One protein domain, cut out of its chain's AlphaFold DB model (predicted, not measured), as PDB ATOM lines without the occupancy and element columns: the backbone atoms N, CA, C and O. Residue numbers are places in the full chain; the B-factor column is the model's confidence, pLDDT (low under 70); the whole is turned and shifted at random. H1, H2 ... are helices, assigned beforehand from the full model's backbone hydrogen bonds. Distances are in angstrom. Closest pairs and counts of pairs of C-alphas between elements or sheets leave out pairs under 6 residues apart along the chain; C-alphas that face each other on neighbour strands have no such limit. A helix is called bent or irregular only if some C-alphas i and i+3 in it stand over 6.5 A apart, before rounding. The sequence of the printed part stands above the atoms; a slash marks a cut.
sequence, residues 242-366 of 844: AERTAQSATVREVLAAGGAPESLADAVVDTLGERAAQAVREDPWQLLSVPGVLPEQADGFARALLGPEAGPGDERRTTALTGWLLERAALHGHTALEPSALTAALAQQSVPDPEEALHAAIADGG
ATOM      1  N   ALA A 242       3.398 -49.539-128.816       74.06
ATOM      2  CA  ALA A 242       4.098 -48.343-128.346       74.06
ATOM      3  C   ALA A 242       4.568 -48.461-126.881       74.06
ATOM      4  O   ALA A 242       5.703 -48.107-126.565       74.06
ATOM      5  N   GLU A 243       3.726 -49.004-126.003       77.38
ATOM      6  CA  GLU A 243       4.020 -49.215-124.580       77.38
ATOM      7  C   GLU A 243       5.017 -50.362-124.400       77.38
ATOM      8  O   GLU A 243       6.015 -50.195-123.699       77.38
ATOM      9  N   ARG A 244       4.853 -51.469-125.143       79.94
ATOM     10  CA  ARG A 244       5.849 -52.553-125.220       79.94
ATOM     11  C   ARG A 244       7.230 -52.033-125.636       79.94
ATOM     12  O   ARG A 244       8.236 -52.408-125.035       79.94
ATOM     13  N   THR A 245       7.288 -51.129-126.619       82.88
ATOM     14  CA  THR A 245       8.544 -50.500-127.074       82.88
ATOM     15  C   THR A 245       9.188 -49.645-125.973       82.88
ATOM     16  O   THR A 245      10.402 -49.716-125.777       82.88
ATOM     17  N   ALA A 246       8.395 -48.869-125.226       84.81
ATOM     18  CA  ALA A 246       8.884 -48.038-124.122       84.81
ATOM     19  C   ALA A 246       9.373 -48.872-122.922       84.81
ATOM     20  O   ALA A 246      10.428 -48.587-122.347       84.81
ATOM     21  N   GLN A 247       8.653 -49.945-122.580       86.12
ATOM     22  CA  GLN A 247       9.070 -50.879-121.533       86.12
ATOM     23  C   GLN A 247      10.342 -51.630-121.936       86.12
ATOM     24  O   GLN A 247      11.284 -51.685-121.150       86.12
ATOM     25  N   SER A 248      10.437 -52.103-123.184       88.44
ATOM     26  CA  SER A 248      11.640 -52.781-123.691       88.44
ATOM     27  C   SER A 248      12.878 -51.881-123.613       88.44
ATOM     28  O   SER A 248      13.951 -52.356-123.256       88.44
ATOM     29  N   ALA A 249      12.746 -50.576-123.878       90.00
ATOM     30  CA  ALA A 249      13.846 -49.626-123.694       90.00
ATOM     31  C   ALA A 249      14.297 -49.543-122.222       90.00
ATOM     32  O   ALA A 249      15.479 -49.715-121.938       90.00
ATOM     33  N   THR A 250      13.356 -49.377-121.287       92.38
ATOM     34  CA  THR A 250      13.651 -49.334-119.841       92.38
ATOM     35  C   THR A 250      14.252 -50.652-119.334       92.38
ATOM     36  O   THR A 250      15.134 -50.644-118.479       92.38
ATOM     37  N   VAL A 251      13.814 -51.798-119.862       92.69
ATOM     38  CA  VAL A 251      14.371 -53.114-119.514       92.69
ATOM     39  C   VAL A 251      15.807 -53.274-120.028       92.69
ATOM     40  O   VAL A 251      16.635 -53.815-119.298       92.69
ATOM     41  N   ARG A 252      16.153 -52.769-121.225       94.81
ATOM     42  CA  ARG A 252      17.544 -52.804-121.731       94.81
ATOM     43  C   ARG A 252      18.515 -52.087-120.800       94.81
ATOM     44  O   ARG A 252      19.594 -52.613-120.558       94.81
ATOM     45  N   GLU A 253      18.117 -50.958-120.213       93.69
ATOM     46  CA  GLU A 253      18.931 -50.249-119.213       93.69
ATOM     47  C   GLU A 253      19.224 -51.121-117.977       93.69
ATOM     48  O   GLU A 253      20.340 -51.105-117.461       93.69
ATOM     49  N   VAL A 254      18.248 -51.919-117.521       94.12
ATOM     50  CA  VAL A 254      18.409 -52.843-116.381       94.12
ATOM     51  C   VAL A 254      19.281 -54.041-116.747       94.12
ATOM     52  O   VAL A 254      20.190 -54.389-115.995       94.12
ATOM     53  N   LEU A 255      19.042 -54.644-117.916       94.50
ATOM     54  CA  LEU A 255      19.841 -55.763-118.417       94.50
ATOM     55  C   LEU A 255      21.307 -55.351-118.589       94.50
ATOM     56  O   LEU A 255      22.187 -56.019-118.054       94.50
ATOM     57  N   ALA A 256      21.566 -54.208-119.231       94.12
ATOM     58  CA  ALA A 256      22.909 -53.665-119.409       94.12
ATOM     59  C   ALA A 256      23.601 -53.347-118.069       94.12
ATOM     60  O   ALA A 256      24.783 -53.649-117.913       94.12
ATOM     61  N   ALA A 257      22.875 -52.799-117.084       91.69
ATOM     62  CA  ALA A 257      23.418 -52.525-115.751       91.69
ATOM     63  C   ALA A 257      23.850 -53.798-114.998       91.69
ATOM     64  O   ALA A 257      24.859 -53.771-114.296       91.69
ATOM     65  N   GLY A 258      23.133 -54.914-115.173       90.06
ATOM     66  CA  GLY A 258      23.512 -56.224-114.626       90.06
ATOM     67  C   GLY A 258      24.378 -57.086-115.555       90.06
ATOM     68  O   GLY A 258      24.646 -58.244-115.239       90.06
ATOM     69  N   GLY A 259      24.807 -56.569-116.713       90.75
ATOM     70  CA  GLY A 259      25.634 -57.298-117.685       90.75
ATOM     71  C   GLY A 259      24.917 -58.396-118.489       90.75
ATOM     72  O   GLY A 259      25.585 -59.214-119.121       90.75
ATOM     73  N   ALA A 260      23.583 -58.430-118.487       91.69
ATOM     74  CA  ALA A 260      22.781 -59.363-119.280       91.69
ATOM     75  C   ALA A 260      22.542 -58.856-120.723       91.69
ATOM     76  O   ALA A 260      22.537 -57.645-120.962       91.69
ATOM     77  N   PRO A 261      22.307 -59.747-121.712       91.88
ATOM     78  CA  PRO A 261      22.099 -59.339-123.101       91.88
ATOM     79  C   PRO A 261      20.821 -58.509-123.303       91.88
ATOM     80  O   PRO A 261      19.713 -59.003-123.101       91.88
ATOM     81  N   GLU A 262      20.960 -57.281-123.814       92.12
ATOM     82  CA  GLU A 262      19.841 -56.379-124.153       92.12
ATOM     83  C   GLU A 262      18.791 -56.997-125.097       92.12
ATOM     84  O   GLU A 262      17.629 -56.587-125.092       92.12
ATOM     85  N   SER A 263      19.172 -58.003-125.891       88.56
ATOM     86  CA  SER A 263      18.264 -58.759-126.762       88.56
ATOM     87  C   SER A 263      17.166 -59.511-126.005       88.56
ATOM     88  O   SER A 263      16.142 -59.826-126.601       88.56
ATOM     89  N   LEU A 264      17.347 -59.785-124.708       89.31
ATOM     90  CA  LEU A 264      16.322 -60.410-123.868       89.31
ATOM     91  C   LEU A 264      15.186 -59.446-123.495       89.31
ATOM     92  O   LEU A 264      14.141 -59.913-123.062       89.31
ATOM     93  N   ALA A 265      15.354 -58.127-123.656       91.00
ATOM     94  CA  ALA A 265      14.417 -57.139-123.113       91.00
ATOM     95  C   ALA A 265      12.972 -57.313-123.591       91.00
ATOM     96  O   ALA A 265      12.040 -57.181-122.805       91.00
ATOM     97  N   ASP A 266      12.796 -57.645-124.865       87.94
ATOM     98  CA  ASP A 266      11.488 -57.880-125.463       87.94
ATOM     99  C   ASP A 266      10.811 -59.135-124.872       87.94
ATOM    100  O   ASP A 266       9.626 -59.090-124.555       87.94
ATOM    101  N   ALA A 267      11.568 -60.215-124.631       87.12
ATOM    102  CA  ALA A 267      11.064 -61.426-123.972       87.12
ATOM    103  C   ALA A 267      10.796 -61.204-122.472       87.12
ATOM    104  O   ALA A 267       9.805 -61.688-121.940       87.12
ATOM    105  N   VAL A 268      11.637 -60.416-121.796       90.56
ATOM    106  CA  VAL A 268      11.448 -59.993-120.399       90.56
ATOM    107  C   VAL A 268      10.149 -59.186-120.234       90.56
ATOM    108  O   VAL A 268       9.437 -59.386-119.254       90.56
ATOM    109  N   VAL A 269       9.803 -58.316-121.193       90.44
ATOM    110  CA  VAL A 269       8.514 -57.594-121.208       90.44
ATOM    111  C   VAL A 269       7.343 -58.517-121.554       90.44
ATOM    112  O   VAL A 269       6.286 -58.384-120.944       90.44
ATOM    113  N   ASP A 270       7.511 -59.461-122.484       85.25
ATOM    114  CA  ASP A 270       6.454 -60.425-122.823       85.25
ATOM    115  C   ASP A 270       6.144 -61.393-121.659       85.25
ATOM    116  O   ASP A 270       4.987 -61.763-121.475       85.25
ATOM    117  N   THR A 271       7.142 -61.757-120.842       87.62
ATOM    118  CA  THR A 271       6.982 -62.598-119.640       87.62
ATOM    119  C   THR A 271       6.471 -61.814-118.422       87.62
ATOM    120  O   THR A 271       5.551 -62.271-117.749       87.62
ATOM    121  N   LEU A 272       7.074 -60.661-118.090       88.19
ATOM    122  CA  LEU A 272       6.847 -59.949-116.813       88.19
ATOM    123  C   LEU A 272       5.985 -58.673-116.948       88.19
ATOM    124  O   LEU A 272       5.768 -57.950-115.969       88.19
ATOM    125  N   GLY A 273       5.492 -58.372-118.152       88.31
ATOM    126  CA  GLY A 273       4.532 -57.301-118.425       88.31
ATOM    127  C   GLY A 273       5.033 -55.880-118.134       88.31
ATOM    128  O   GLY A 273       6.225 -55.572-118.179       88.31
ATOM    129  N   GLU A 274       4.101 -54.975-117.817       86.19
ATOM    130  CA  GLU A 274       4.369 -53.539-117.603       86.19
ATOM    131  C   GLU A 274       5.374 -53.242-116.486       86.19
ATOM    132  O   GLU A 274       6.015 -52.191-116.477       86.19
ATOM    133  N   ARG A 275       5.494 -54.144-115.509       89.12
ATOM    134  CA  ARG A 275       6.352 -53.958-114.335       89.12
ATOM    135  C   ARG A 275       7.708 -54.645-114.479       89.12
ATOM    136  O   ARG A 275       8.509 -54.534-113.557       89.12
ATOM    137  N   ALA A 276       8.009 -55.266-115.624       91.00
ATOM    138  CA  ALA A 276       9.226 -56.042-115.864       91.00
ATOM    139  C   ALA A 276      10.522 -55.338-115.412       91.00
ATOM    140  O   ALA A 276      11.298 -55.896-114.641       91.00
ATOM    141  N   ALA A 277      10.732 -54.075-115.806       92.06
ATOM    142  CA  ALA A 277      11.926 -53.320-115.413       92.06
ATOM    143  C   ALA A 277      11.985 -52.985-113.909       92.06
ATOM    144  O   ALA A 277      13.060 -52.682-113.397       92.06
ATOM    145  N   GLN A 278      10.858 -52.971-113.194       93.19
ATOM    146  CA  GLN A 278      10.841 -52.804-111.740       93.19
ATOM    147  C   GLN A 278      11.067 -54.154-111.048       93.19
ATOM    148  O   GLN A 278      11.990 -54.259-110.246       93.19
ATOM    149  N   ALA A 279      10.314 -55.189-111.438       91.69
ATOM    150  CA  ALA A 279      10.434 -56.544-110.904       91.69
ATOM    151  C   ALA A 279      11.884 -57.057-110.971       91.69
ATOM    152  O   ALA A 279      12.444 -57.418-109.947       91.69
ATOM    153  N   VAL A 280      12.540 -56.949-112.131       93.00
ATOM    154  CA  VAL A 280      13.923 -57.421-112.357       93.00
ATOM    155  C   VAL A 280      14.992 -56.584-111.612       93.00
ATOM    156  O   VAL A 280      16.140 -57.009-111.501       93.00
ATOM    157  N   ARG A 281      14.648 -55.404-111.067       92.44
ATOM    158  CA  ARG A 281      15.527 -54.641-110.148       92.44
ATOM    159  C   ARG A 281      15.330 -55.034-108.681       92.44
ATOM    160  O   ARG A 281      16.284 -54.975-107.913       92.44
ATOM    161  N   GLU A 282      14.099 -55.357-108.289       92.12
ATOM    162  CA  GLU A 282      13.718 -55.709-106.912       92.12
ATOM    163  C   GLU A 282      14.063 -57.182-106.608       92.12
ATOM    164  O   GLU A 282      14.636 -57.501-105.561       92.12
ATOM    165  N   ASP A 283      13.821 -58.055-107.586       93.38
ATOM    166  CA  ASP A 283      14.260 -59.444-107.648       93.38
ATOM    167  C   ASP A 283      14.869 -59.760-109.037       93.38
ATOM    168  O   ASP A 283      14.149 -60.027-110.005       93.38
ATOM    169  N   PRO A 284      16.209 -59.776-109.157       94.81
ATOM    170  CA  PRO A 284      16.897 -60.152-110.390       94.81
ATOM    171  C   PRO A 284      16.668 -61.602-110.842       94.81
ATOM    172  O   PRO A 284      16.888 -61.900-112.019       94.81
ATOM    173  N   TRP A 285      16.233 -62.508-109.959       95.06
ATOM    174  CA  TRP A 285      15.985 -63.908-110.312       95.06
ATOM    175  C   TRP A 285      14.642 -64.132-111.015       95.06
ATOM    176  O   TRP A 285      14.488 -65.167-111.659       95.06
ATOM    177  N   GLN A 286      13.751 -63.130-111.070       92.81
ATOM    178  CA  GLN A 286      12.604 -63.104-112.002       92.81
ATOM    179  C   GLN A 286      13.020 -63.299-113.472       92.81
ATOM    180  O   GLN A 286      12.212 -63.705-114.308       92.81
ATOM    181  N   LEU A 287      14.294 -63.052-113.802       93.12
ATOM    182  CA  LEU A 287      14.870 -63.346-115.113       93.12
ATOM    183  C   LEU A 287      14.840 -64.854-115.459       93.12
ATOM    184  O   LEU A 287      14.883 -65.191-116.638       93.12
ATOM    185  N   LEU A 288      14.718 -65.762-114.477       93.56
ATOM    186  CA  LEU A 288      14.564 -67.209-114.708       93.56
ATOM    187  C   LEU A 288      13.235 -67.587-115.371       93.56
ATOM    188  O   LEU A 288      13.201 -68.565-116.111       93.56
ATOM    189  N   SER A 289      12.177 -66.799-115.168       88.62
ATOM    190  CA  SER A 289      10.871 -66.992-115.816       88.62
ATOM    191  C   SER A 289      10.903 -66.696-117.326       88.62
ATOM    192  O   SER A 289       9.910 -66.887-118.028       88.62
ATOM    193  N   VAL A 290      12.024 -66.179-117.846       89.00
ATOM    194  CA  VAL A 290      12.200 -65.848-119.264       89.00
ATOM    195  C   VAL A 290      12.764 -67.068-120.009       89.00
ATOM    196  O   VAL A 290      13.866 -67.527-119.687       89.00
ATOM    197  N   PRO A 291      12.062 -67.599-121.032       82.75
ATOM    198  CA  PRO A 291      12.459 -68.834-121.701       82.75
ATOM    199  C   PRO A 291      13.901 -68.826-122.226       82.75
ATOM    200  O   PRO A 291      14.285 -67.993-123.045       82.75
ATOM    201  N   GLY A 292      14.684 -69.812-121.786       84.06
ATOM    202  CA  GLY A 292      16.079 -70.006-122.197       84.06
ATOM    203  C   GLY A 292      17.130 -69.413-121.255       84.06
ATOM    204  O   GLY A 292      18.315 -69.665-121.476       84.06
ATOM    205  N   VAL A 293      16.733 -68.691-120.202       91.56
ATOM    206  CA  VAL A 293      17.654 -68.248-119.141       91.56
ATOM    207  C   VAL A 293      18.017 -69.417-118.215       91.56
ATOM    208  O   VAL A 293      17.194 -70.284-117.902       91.56
ATOM    209  N   LEU A 294      19.282 -69.449-117.788       94.25
ATOM    210  CA  LEU A 294      19.846 -70.467-116.900       94.25
ATOM    211  C   LEU A 294      20.188 -69.903-115.498       94.25
ATOM    212  O   LEU A 294      20.536 -68.723-115.396       94.25
ATOM    213  N   PRO A 295      20.167 -70.731-114.431       94.75
ATOM    214  CA  PRO A 295      20.552 -70.368-113.065       94.75
ATOM    215  C   PRO A 295      21.874 -69.622-112.975       94.75
ATOM    216  O   PRO A 295      21.953 -68.591-112.323       94.75
ATOM    217  N   GLU A 296      22.899 -70.066-113.699       93.94
ATOM    218  CA  GLU A 296      24.232 -69.467-113.660       93.94
ATOM    219  C   GLU A 296      24.254 -68.054-114.269       93.94
ATOM    220  O   GLU A 296      25.065 -67.213-113.871       93.94
ATOM    221  N   GLN A 297      23.348 -67.781-115.217       94.31
ATOM    222  CA  GLN A 297      23.166 -66.469-115.840       94.31
ATOM    223  C   GLN A 297      22.384 -65.530-114.917       94.31
ATOM    224  O   GLN A 297      22.826 -64.404-114.692       94.31
ATOM    225  N   ALA A 298      21.275 -66.007-114.337       94.81
ATOM    226  CA  ALA A 298      20.488 -65.258-113.359       94.81
ATOM    227  C   ALA A 298      21.309 -64.942-112.096       94.81
ATOM    228  O   ALA A 298      21.359 -63.793-111.672       94.81
ATOM    229  N   ASP A 299      22.063 -65.911-111.569       95.06
ATOM    230  CA  ASP A 299      22.991 -65.714-110.451       95.06
ATOM    231  C   ASP A 299      24.094 -64.708-110.796       95.06
ATOM    232  O   ASP A 299      24.530 -63.940-109.940       95.06
ATOM    233  N   GLY A 300      24.614 -64.723-112.030       94.31
ATOM    234  CA  GLY A 300      25.597 -63.738-112.498       94.31
ATOM    235  C   GLY A 300      25.027 -62.318-112.522       94.31
ATOM    236  O   GLY A 300      25.637 -61.393-111.990       94.31
ATOM    237  N   PHE A 301      23.826 -62.179-113.080       95.06
ATOM    238  CA  PHE A 301      23.073 -60.933-113.179       95.06
ATOM    239  C   PHE A 301      22.669 -60.373-111.801       95.06
ATOM    240  O   PHE A 301      22.879 -59.191-111.521       95.06
ATOM    241  N   ALA A 302      22.191 -61.229-110.893       95.44
ATOM    242  CA  ALA A 302      21.855 -60.866-109.517       95.44
ATOM    243  C   ALA A 302      23.072 -60.326-108.752       95.44
ATOM    244  O   ALA A 302      22.992 -59.259-108.143       95.44
ATOM    245  N   ARG A 303      24.230 -60.995-108.850       94.62
ATOM    246  CA  ARG A 303      25.489 -60.529-108.237       94.62
ATOM    247  C   ARG A 303      26.016 -59.225-108.841       94.62
ATOM    248  O   ARG A 303      26.693 -58.475-108.141       94.62
ATOM    249  N   ALA A 304      25.705 -58.932-110.104       94.12
ATOM    250  CA  ALA A 304      26.058 -57.662-110.737       94.12
ATOM    251  C   ALA A 304      25.183 -56.489-110.251       94.12
ATOM    252  O   ALA A 304      25.707 -55.396-110.047       94.12
ATOM    253  N   LEU A 305      23.880 -56.712-110.024       92.19
ATOM    254  CA  LEU A 305      22.953 -55.675-109.544       92.19
ATOM    255  C   LEU A 305      22.972 -55.476-108.019       92.19
ATOM    256  O   LEU A 305      22.905 -54.341-107.551       92.19
ATOM    257  N   LEU A 306      23.036 -56.563-107.245       92.69
ATOM    258  CA  LEU A 306      22.888 -56.556-105.782       92.69
ATOM    259  C   LEU A 306      24.222 -56.684-105.029       92.69
ATOM    260  O   LEU A 306      24.278 -56.439-103.824       92.69
ATOM    261  N   GLY A 307      25.304 -57.051-105.721       90.50
ATOM    262  CA  GLY A 307      26.618 -57.278-105.124       90.50
ATOM    263  C   GLY A 307      26.835 -58.713-104.610       90.50
ATOM    264  O   GLY A 307      26.074 -59.625-104.934       90.50
ATOM    265  N   PRO A 308      27.908 -58.947-103.828       85.94
ATOM    266  CA  PRO A 308      28.379 -60.294-103.488       85.94
ATOM    267  C   PRO A 308      27.473 -61.065-102.518       85.94
ATOM    268  O   PRO A 308      27.585 -62.285-102.454       85.94
ATOM    269  N   GLU A 309      26.577 -60.381-101.799       83.62
ATOM    270  CA  GLU A 309      25.634 -61.002-100.857       83.62
ATOM    271  C   GLU A 309      24.499 -61.774-101.565       83.62
ATOM    272  O   GLU A 309      23.794 -62.549-100.925       83.62
ATOM    273  N   ALA A 310      24.341 -61.614-102.889       89.56
ATOM    274  CA  ALA A 310      23.437 -62.411-103.724       89.56
ATOM    275  C   ALA A 310      23.965 -63.853-103.889       89.56
ATOM    276  O   ALA A 310      24.529 -64.228-104.923       89.56
ATOM    277  N   GLY A 311      23.846 -64.639-102.817       87.94
ATOM    278  CA  GLY A 311      24.365 -65.999-102.698       87.94
ATOM    279  C   GLY A 311      23.347 -67.111-103.003       87.94
ATOM    280  O   GLY A 311      22.171 -66.845-103.252       87.94
ATOM    281  N   PRO A 312      23.769 -68.391-102.945       87.81
ATOM    282  CA  PRO A 312      22.920 -69.532-103.312       87.81
ATOM    283  C   PRO A 312      21.673 -69.759-102.440       87.81
ATOM    284  O   PRO A 312      20.786 -70.500-102.862       87.81
ATOM    285  N   GLY A 313      21.620 -69.148-101.251       86.00
ATOM    286  CA  GLY A 313      20.509 -69.213-100.294       86.00
ATOM    287  C   GLY A 313      19.765 -67.886-100.100       86.00
ATOM    288  O   GLY A 313      19.238 -67.658 -99.020       86.00
ATOM    289  N   ASP A 314      19.766 -66.990-101.094       91.12
ATOM    290  CA  ASP A 314      18.819 -65.865-101.127       91.12
ATOM    291  C   ASP A 314      17.395 -66.411-101.351       91.12
ATOM    292  O   ASP A 314      17.176 -67.196-102.276       91.12
ATOM    293  N   GLU A 315      16.430 -66.008-100.525       89.25
ATOM    294  CA  GLU A 315      15.050 -66.524-100.572       89.25
ATOM    295  C   GLU A 315      14.405 -66.327-101.960       89.25
ATOM    296  O   GLU A 315      13.743 -67.226-102.487       89.25
ATOM    297  N   ARG A 316      14.696 -65.195-102.618       91.88
ATOM    298  CA  ARG A 316      14.199 -64.881-103.969       91.88
ATOM    299  C   ARG A 316      14.743 -65.853-105.011       91.88
ATOM    300  O   ARG A 316      13.993 -66.370-105.839       91.88
ATOM    301  N   ARG A 317      16.043 -66.170-104.918       93.19
ATOM    302  CA  ARG A 317      16.696 -67.187-105.751       93.19
ATOM    303  C   ARG A 317      15.999 -68.532-105.597       93.19
ATOM    304  O   ARG A 317      15.751 -69.199-106.597       93.19
ATOM    305  N   THR A 318      15.679 -68.942-104.370       91.44
ATOM    306  CA  THR A 318      15.046 -70.243-104.117       91.44
ATOM    307  C   THR A 318      13.608 -70.326-104.622       91.44
ATOM    308  O   THR A 318      13.253 -71.338-105.235       91.44
ATOM    309  N   THR A 319      12.805 -69.267-104.480       90.56
ATOM    310  CA  THR A 319      11.451 -69.217-105.055       90.56
ATOM    311  C   THR A 319      11.498 -69.262-106.584       90.56
ATOM    312  O   THR A 319      10.870 -70.129-107.198       90.56
ATOM    313  N   ALA A 320      12.319 -68.414-107.215       92.12
ATOM    314  CA  ALA A 320      12.464 -68.379-108.670       92.12
ATOM    315  C   ALA A 320      13.018 -69.698-109.251       92.12
ATOM    316  O   ALA A 320      12.542 -70.173-110.285       92.12
ATOM    317  N   LEU A 321      13.972 -70.345-108.566       94.19
ATOM    318  CA  LEU A 321      14.457 -71.679-108.939       94.19
ATOM    319  C   LEU A 321      13.375 -72.754-108.816       94.19
ATOM    320  O   LEU A 321      13.325 -73.639-109.666       94.19
ATOM    321  N   THR A 322      12.511 -72.691-107.801       93.25
ATOM    322  CA  THR A 322      11.417 -73.662-107.628       93.25
ATOM    323  C   THR A 322      10.428 -73.571-108.794       93.25
ATOM    324  O   THR A 322      10.095 -74.595-109.395       93.25
ATOM    325  N   GLY A 323      10.051 -72.352-109.200       92.06
ATOM    326  CA  GLY A 323       9.242 -72.119-110.401       92.06
ATOM    327  C   GLY A 323       9.916 -72.635-111.680       92.06
ATOM    328  O   GLY A 323       9.328 -73.426-112.416       92.06
ATOM    329  N   TRP A 324      11.183 -72.276-111.911       93.50
ATOM    330  CA  TRP A 324      11.969 -72.714-113.077       93.50
ATOM    331  C   TRP A 324      12.173 -74.240-113.142       93.50
ATOM    332  O   TRP A 324      12.155 -74.831-114.225       93.50
ATOM    333  N   LEU A 325      12.325 -74.914-111.996       95.12
ATOM    334  CA  LEU A 325      12.395 -76.378-111.923       95.12
ATOM    335  C   LEU A 325      11.067 -77.029-112.331       95.12
ATOM    336  O   LEU A 325      11.083 -78.006-113.083       95.12
ATOM    337  N   LEU A 326       9.929 -76.470-111.905       93.88
ATOM    338  CA  LEU A 326       8.606 -76.929-112.335       93.88
ATOM    339  C   LEU A 326       8.340 -76.636-113.819       93.88
ATOM    340  O   LEU A 326       7.819 -77.503-114.518       93.88
ATOM    341  N   GLU A 327       8.765 -75.485-114.352       91.81
ATOM    342  CA  GLU A 327       8.692 -75.217-115.797       91.81
ATOM    343  C   GLU A 327       9.500 -76.245-116.596       91.81
ATOM    344  O   GLU A 327       9.037 -76.782-117.605       91.81
ATOM    345  N   ARG A 328      10.700 -76.592-116.115       92.19
ATOM    346  CA  ARG A 328      11.514 -77.649-116.724       92.19
ATOM    347  C   ARG A 328      10.888 -79.034-116.594       92.19
ATOM    348  O   ARG A 328      11.112 -79.848-117.489       92.19
ATOM    349  N   ALA A 329      10.109 -79.310-115.552       93.31
ATOM    350  CA  ALA A 329       9.324 -80.539-115.445       93.31
ATOM    351  C   ALA A 329       8.151 -80.553-116.445       93.31
ATOM    352  O   ALA A 329       7.916 -81.569-117.101       93.31
ATOM    353  N   ALA A 330       7.491 -79.414-116.662       92.56
ATOM    354  CA  ALA A 330       6.435 -79.268-117.665       92.56
ATOM    355  C   ALA A 330       6.938 -79.467-119.102       92.56
ATOM    356  O   ALA A 330       6.285 -80.151-119.890       92.56
ATOM    357  N   LEU A 331       8.156 -79.011-119.417       88.94
ATOM    358  CA  LEU A 331       8.845 -79.327-120.680       88.94
ATOM    359  C   LEU A 331       9.180 -80.827-120.863       88.94
ATOM    360  O   LEU A 331       9.590 -81.228-121.951       88.94
ATOM    361  N   HIS A 332       9.010 -81.652-119.824       89.88
ATOM    362  CA  HIS A 332       9.108 -83.117-119.874       89.88
ATOM    363  C   HIS A 332       7.752 -83.823-119.673       89.88
ATOM    364  O   HIS A 332       7.713 -85.051-119.627       89.88
ATOM    365  N   GLY A 333       6.645 -83.076-119.586       92.75
ATOM    366  CA  GLY A 333       5.288 -83.621-119.530       92.75
ATOM    367  C   GLY A 333       4.603 -83.626-118.158       92.75
ATOM    368  O   GLY A 333       3.432 -83.993-118.087       92.75
ATOM    369  N   HIS A 334       5.281 -83.232-117.078       95.44
ATOM    370  CA  HIS A 334       4.701 -83.209-115.726       95.44
ATOM    371  C   HIS A 334       3.823 -81.958-115.518       95.44
ATOM    372  O   HIS A 334       4.179 -80.884-115.994       95.44
ATOM    373  N   THR A 335       2.715 -82.049-114.776       95.56
ATOM    374  CA  THR A 335       1.971 -80.857-114.295       95.56
ATOM    375  C   THR A 335       2.380 -80.459-112.874       95.56
ATOM    376  O   THR A 335       2.355 -79.278-112.522       95.56
ATOM    377  N   ALA A 336       2.821 -81.440-112.080       94.94
ATOM    378  CA  ALA A 336       3.307 -81.291-110.713       94.94
ATOM    379  C   ALA A 336       4.523 -82.202-110.454       94.94
ATOM    380  O   ALA A 336       4.813 -83.103-111.239       94.94
ATOM    381  N   LEU A 337       5.225 -82.003-109.341       94.81
ATOM    382  CA  LEU A 337       6.277 -82.886-108.829       94.81
ATOM    383  C   LEU A 337       6.015 -83.249-107.363       94.81
ATOM    384  O   LEU A 337       5.309 -82.542-106.650       94.81
ATOM    385  N   GLU A 338       6.617 -84.338-106.892       93.62
ATOM    386  CA  GLU A 338       6.668 -84.643-105.458       93.62
ATOM    387  C   GLU A 338       7.708 -83.747-104.754       93.62
ATOM    388  O   GLU A 338       8.753 -83.454-105.351       93.62
ATOM    389  N   PRO A 339       7.492 -83.346-103.483       93.56
ATOM    390  CA  PRO A 339       8.447 -82.530-102.729       93.56
ATOM    391  C   PRO A 339       9.866 -83.113-102.719       93.56
ATOM    392  O   PRO A 339      10.831 -82.384-102.915       93.56
ATOM    393  N   SER A 340       9.991 -84.437-102.594       93.81
ATOM    394  CA  SER A 340      11.256 -85.189-102.633       93.81
ATOM    395  C   SER A 340      12.054 -85.003-103.932       93.81
ATOM    396  O   SER A 340      13.286 -84.998-103.911       93.81
ATOM    397  N   ALA A 341      11.374 -84.834-105.069       93.88
ATOM    398  CA  ALA A 341      12.008 -84.570-106.357       93.88
ATOM    399  C   ALA A 341      12.460 -83.105-106.468       93.88
ATOM    400  O   ALA A 341      13.534 -82.831-107.007       93.88
ATOM    401  N   LEU A 342      11.673 -82.170-105.922       94.12
ATOM    402  CA  LEU A 342      12.012 -80.747-105.879       94.12
ATOM    403  C   LEU A 342      13.183 -80.457-104.936       94.12
ATOM    404  O   LEU A 342      14.127 -79.795-105.357       94.12
ATOM    405  N   THR A 343      13.196 -80.997-103.715       95.31
ATOM    406  CA  THR A 343      14.314 -80.812-102.770       95.31
ATOM    407  C   THR A 343      15.611 -81.402-103.328       95.31
ATOM    408  O   THR A 343      16.654 -80.746-103.308       95.31
ATOM    409  N   ALA A 344      15.551 -82.590-103.943       95.62
ATOM    410  CA  ALA A 344      16.692 -83.196-104.626       95.62
ATOM    411  C   ALA A 344      17.189 -82.372-105.833       95.62
ATOM    412  O   ALA A 344      18.386 -82.383-106.132       95.62
ATOM    413  N   ALA A 345      16.307 -81.652-106.533       94.88
ATOM    414  CA  ALA A 345      16.673 -80.770-107.642       94.88
ATOM    415  C   ALA A 345      17.226 -79.410-107.168       94.88
ATOM    416  O   ALA A 345      18.230 -78.941-107.706       94.88
ATOM    417  N   LEU A 346      16.652 -78.815-106.119       95.00
ATOM    418  CA  LEU A 346      17.156 -77.602-105.460       95.00
ATOM    419  C   LEU A 346      18.554 -77.833-104.855       95.00
ATOM    420  O   LEU A 346      19.447 -77.002-105.031       95.00
ATOM    421  N   ALA A 347      18.800 -79.005-104.258       94.94
ATOM    422  CA  ALA A 347      20.128 -79.417-103.792       94.94
ATOM    423  C   ALA A 347      21.181 -79.407-104.921       94.94
ATOM    424  O   ALA A 347      22.311 -78.959-104.725       94.94
ATOM    425  N   GLN A 348      20.809 -79.846-106.132       94.94
ATOM    426  CA  GLN A 348      21.686 -79.792-107.311       94.94
ATOM    427  C   GLN A 348      21.952 -78.351-107.783       94.94
ATOM    428  O   GLN A 348      23.009 -78.086-108.350       94.94
ATOM    429  N   GLN A 349      21.053 -77.403-107.491       94.81
ATOM    430  CA  GLN A 349      21.234 -75.960-107.719       94.81
ATOM    431  C   GLN A 349      21.970 -75.242-106.566       94.81
ATOM    432  O   GLN A 349      21.950 -74.009-106.473       94.81
ATOM    433  N   SER A 350      22.655 -76.005-105.704       93.38
ATOM    434  CA  SER A 350      23.447 -75.529-104.556       93.38
ATOM    435  C   SER A 350      22.653 -74.731-103.511       93.38
ATOM    436  O   SER A 350      23.221 -73.881-102.826       93.38
ATOM    437  N   VAL A 351      21.349 -74.995-103.377       93.56
ATOM    438  CA  VAL A 351      20.522 -74.432-102.297       93.56
ATOM    439  C   VAL A 351      20.966 -75.030-100.946       93.56
ATOM    440  O   VAL A 351      21.041 -76.256-100.857       93.56
ATOM    441  N   PRO A 352      21.287 -74.218 -99.910       91.62
ATOM    442  CA  PRO A 352      21.868 -74.723 -98.659       91.62
ATOM    443  C   PRO A 352      20.943 -75.624 -97.831       91.62
ATOM    444  O   PRO A 352      21.388 -76.678 -97.385       91.62
ATOM    445  N   ASP A 353      19.678 -75.227 -97.663       93.38
ATOM    446  CA  ASP A 353      18.613 -76.062 -97.099       93.38
ATOM    447  C   ASP A 353      17.460 -76.152 -98.116       93.38
ATOM    448  O   ASP A 353      16.688 -75.203 -98.267       93.38
ATOM    449  N   PRO A 354      17.369 -77.251 -98.886       93.31
ATOM    450  CA  PRO A 354      16.322 -77.428 -99.887       93.31
ATOM    451  C   PRO A 354      14.909 -77.607 -99.319       93.31
ATOM    452  O   PRO A 354      13.953 -77.395-100.061       93.31
ATOM    453  N   GLU A 355      14.758 -78.028 -98.060       92.62
ATOM    454  CA  GLU A 355      13.452 -78.282 -97.438       92.62
ATOM    455  C   GLU A 355      12.866 -76.985 -96.874       92.62
ATOM    456  O   GLU A 355      11.726 -76.644 -97.191       92.62
ATOM    457  N   GLU A 356      13.650 -76.204 -96.127       91.62
ATOM    458  CA  GLU A 356      13.253 -74.866 -95.668       91.62
ATOM    459  C   GLU A 356      12.984 -73.927 -96.857       91.62
ATOM    460  O   GLU A 356      11.949 -73.259 -96.897       91.62
ATOM    461  N   ALA A 357      13.838 -73.959 -97.888       89.44
ATOM    462  CA  ALA A 357      13.649 -73.190 -99.119       89.44
ATOM    463  C   ALA A 357      12.355 -73.542 -99.875       89.44
ATOM    464  O   ALA A 357      11.690 -72.654-100.411       89.44
ATOM    465  N   LEU A 358      11.976 -74.825 -99.919       90.81
ATOM    466  CA  LEU A 358      10.733 -75.254-100.562       90.81
ATOM    467  C   LEU A 358       9.506 -74.815 -99.749       90.81
ATOM    468  O   LEU A 358       8.534 -74.339-100.331       90.81
ATOM    469  N   HIS A 359       9.560 -74.897 -98.415       89.75
ATOM    470  CA  HIS A 359       8.506 -74.362 -97.549       89.75
ATOM    471  C   HIS A 359       8.357 -72.835 -97.677       89.75
ATOM    472  O   HIS A 359       7.229 -72.342 -97.699       89.75
ATOM    473  N   ALA A 360       9.457 -72.092 -97.832       86.50
ATOM    474  CA  ALA A 360       9.424 -70.653 -98.096       86.50
ATOM    475  C   ALA A 360       8.777 -70.328 -99.458       86.50
ATOM    476  O   ALA A 360       7.879 -69.490 -99.522       86.50
ATOM    477  N   ALA A 361       9.150 -71.043-100.527       86.31
ATOM    478  CA  ALA A 361       8.559 -70.869-101.859       86.31
ATOM    479  C   ALA A 361       7.051 -71.204-101.907       86.31
ATOM    480  O   ALA A 361       6.301 -70.588-102.664       86.31
ATOM    481  N   ILE A 362       6.595 -72.151-101.078       87.88
ATOM    482  CA  ILE A 362       5.169 -72.444-100.858       87.88
ATOM    483  C   ILE A 362       4.482 -71.288-100.114       87.88
ATOM    484  O   ILE A 362       3.391 -70.873-100.502       87.88
ATOM    485  N   ALA A 363       5.103 -70.754 -99.058       87.06
ATOM    486  CA  ALA A 363       4.535 -69.676 -98.245       87.06
ATOM    487  C   ALA A 363       4.414 -68.334 -98.997       87.06
ATOM    488  O   ALA A 363       3.509 -67.556 -98.702       87.06
ATOM    489  N   ASP A 364       5.284 -68.090 -99.982       82.31
ATOM    490  CA  ASP A 364       5.211 -66.947-100.908       82.31
ATOM    491  C   ASP A 364       4.070 -67.081-101.944       82.31
ATOM    492  O   ASP A 364       3.671 -66.110-102.582       82.31
ATOM    493  N   GLY A 365       3.501 -68.284-102.104       79.56
ATOM    494  CA  GLY A 365       2.358 -68.549-102.987       79.56
ATOM    495  C   GLY A 365       2.699 -68.693-104.475       79.56
ATOM    496  O   GLY A 365       1.793 -68.835-105.293       79.56
ATOM    497  N   GLY A 366       3.986 -68.699-104.845       71.31
ATOM    498  CA  GLY A 366       4.440 -68.895-106.230       71.31
ATOM    499  C   GLY A 366       4.240 -70.318-106.780       71.31
ATOM    500  O   GLY A 366       4.390 -70.543-107.981       71.31
TER     501      GLY A 366
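This is residues 242 to 366 of the 844 residues of an uncharacterized protein of Streptomyces sp. Ru87 (UniProt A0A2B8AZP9). A chain of helices laid out along one long axis: the bent helix H2 folds back on H1 at one end, the short H3 sits in the middle between H4 and H5, and H6 and H7 pack on H5 at the other end. The printed part has 125 residues with seven named helices, H1 to H7 in order, and no named strand; the class is all helix. Packing is part aligned, part crossed. The whole is compact, with a radius of gyration of the C-alphas of 14.6 A and spans of 44 by 34 by 22 A.

H1, residues 242 to 257, is followed by H2, residues 262 to 282, assigned as one helix by its hydrogen bonds but bent: C-alphas 271 and 274 are 9.6 A apart. Its arms are H2a, residues 262 to 271, and H2b, residues 274 to 282; both are irregular, with C-alphas 263 and 266 at 7.0 A and C-alphas 274 and 277 at 7.9 A. H1 touches H2a at a steep tilt of 53 degrees, opposite ways, closest at the C-alphas of Arg 252 and Glu 262, 4.9 A. H1 touches H2b at a shallow tilt of 13 degrees, the same way, closest at the C-alphas of Val 251 and Ala 277, 4.8 A. H3, residues 284 to 289, and H2b only just touch, only at the corner, with 3 pairs of C-alphas within 8 A. H3 forms a helical hairpin with H4, residues 295 to 306, at 28 degrees; the closest C-alphas are those of Pro 284 and Ala 302, 5.1 A. H3 touches H5, residues 315 to 330, the same way at 11 degrees, closest at the C-alphas of Trp 285 and Arg 317, 5.7 A. With residues 318 to 325 alone, H5 touches H6, residues 339 to 348; the closest C-alphas are those of Thr 322 and Leu 346, 7.3 A. With residues 315 to 322 alone, H5 touches H7, residues 354 to 363, about perpendicular at 90 degrees; the C-alphas of Thr 319 and Ala 361 are closest, 4.6 A. H6 touches H7 at a steep tilt of 60 degrees, closest at the C-alphas of Thr 343 and Pro 354, 4.9 A. H1 and H7 are apart. Every O i to N i+4 pair is within hydrogen-bond range in H1, H4, H5 and H7; the counts are 4 of 6 in H2a, 3 of 5 in H2b, 5 of 6 in H6, and 0 of 2 in H3, where 3 of 3 O i to N i+3 pairs are.

H1 begins at C-alpha 242 (4.098, -48.343, -128.346) and measures 23.4 A; H5 measures 23.0 A and H4 15.8 A. H7 ends at C-alpha 363 (4.535, -69.676, -98.245).

The C-alphas farthest apart are those of Ala 242 and Ser 340, 45.5 A. The printed part has no cut, no link is long, and no printed residue is under 70.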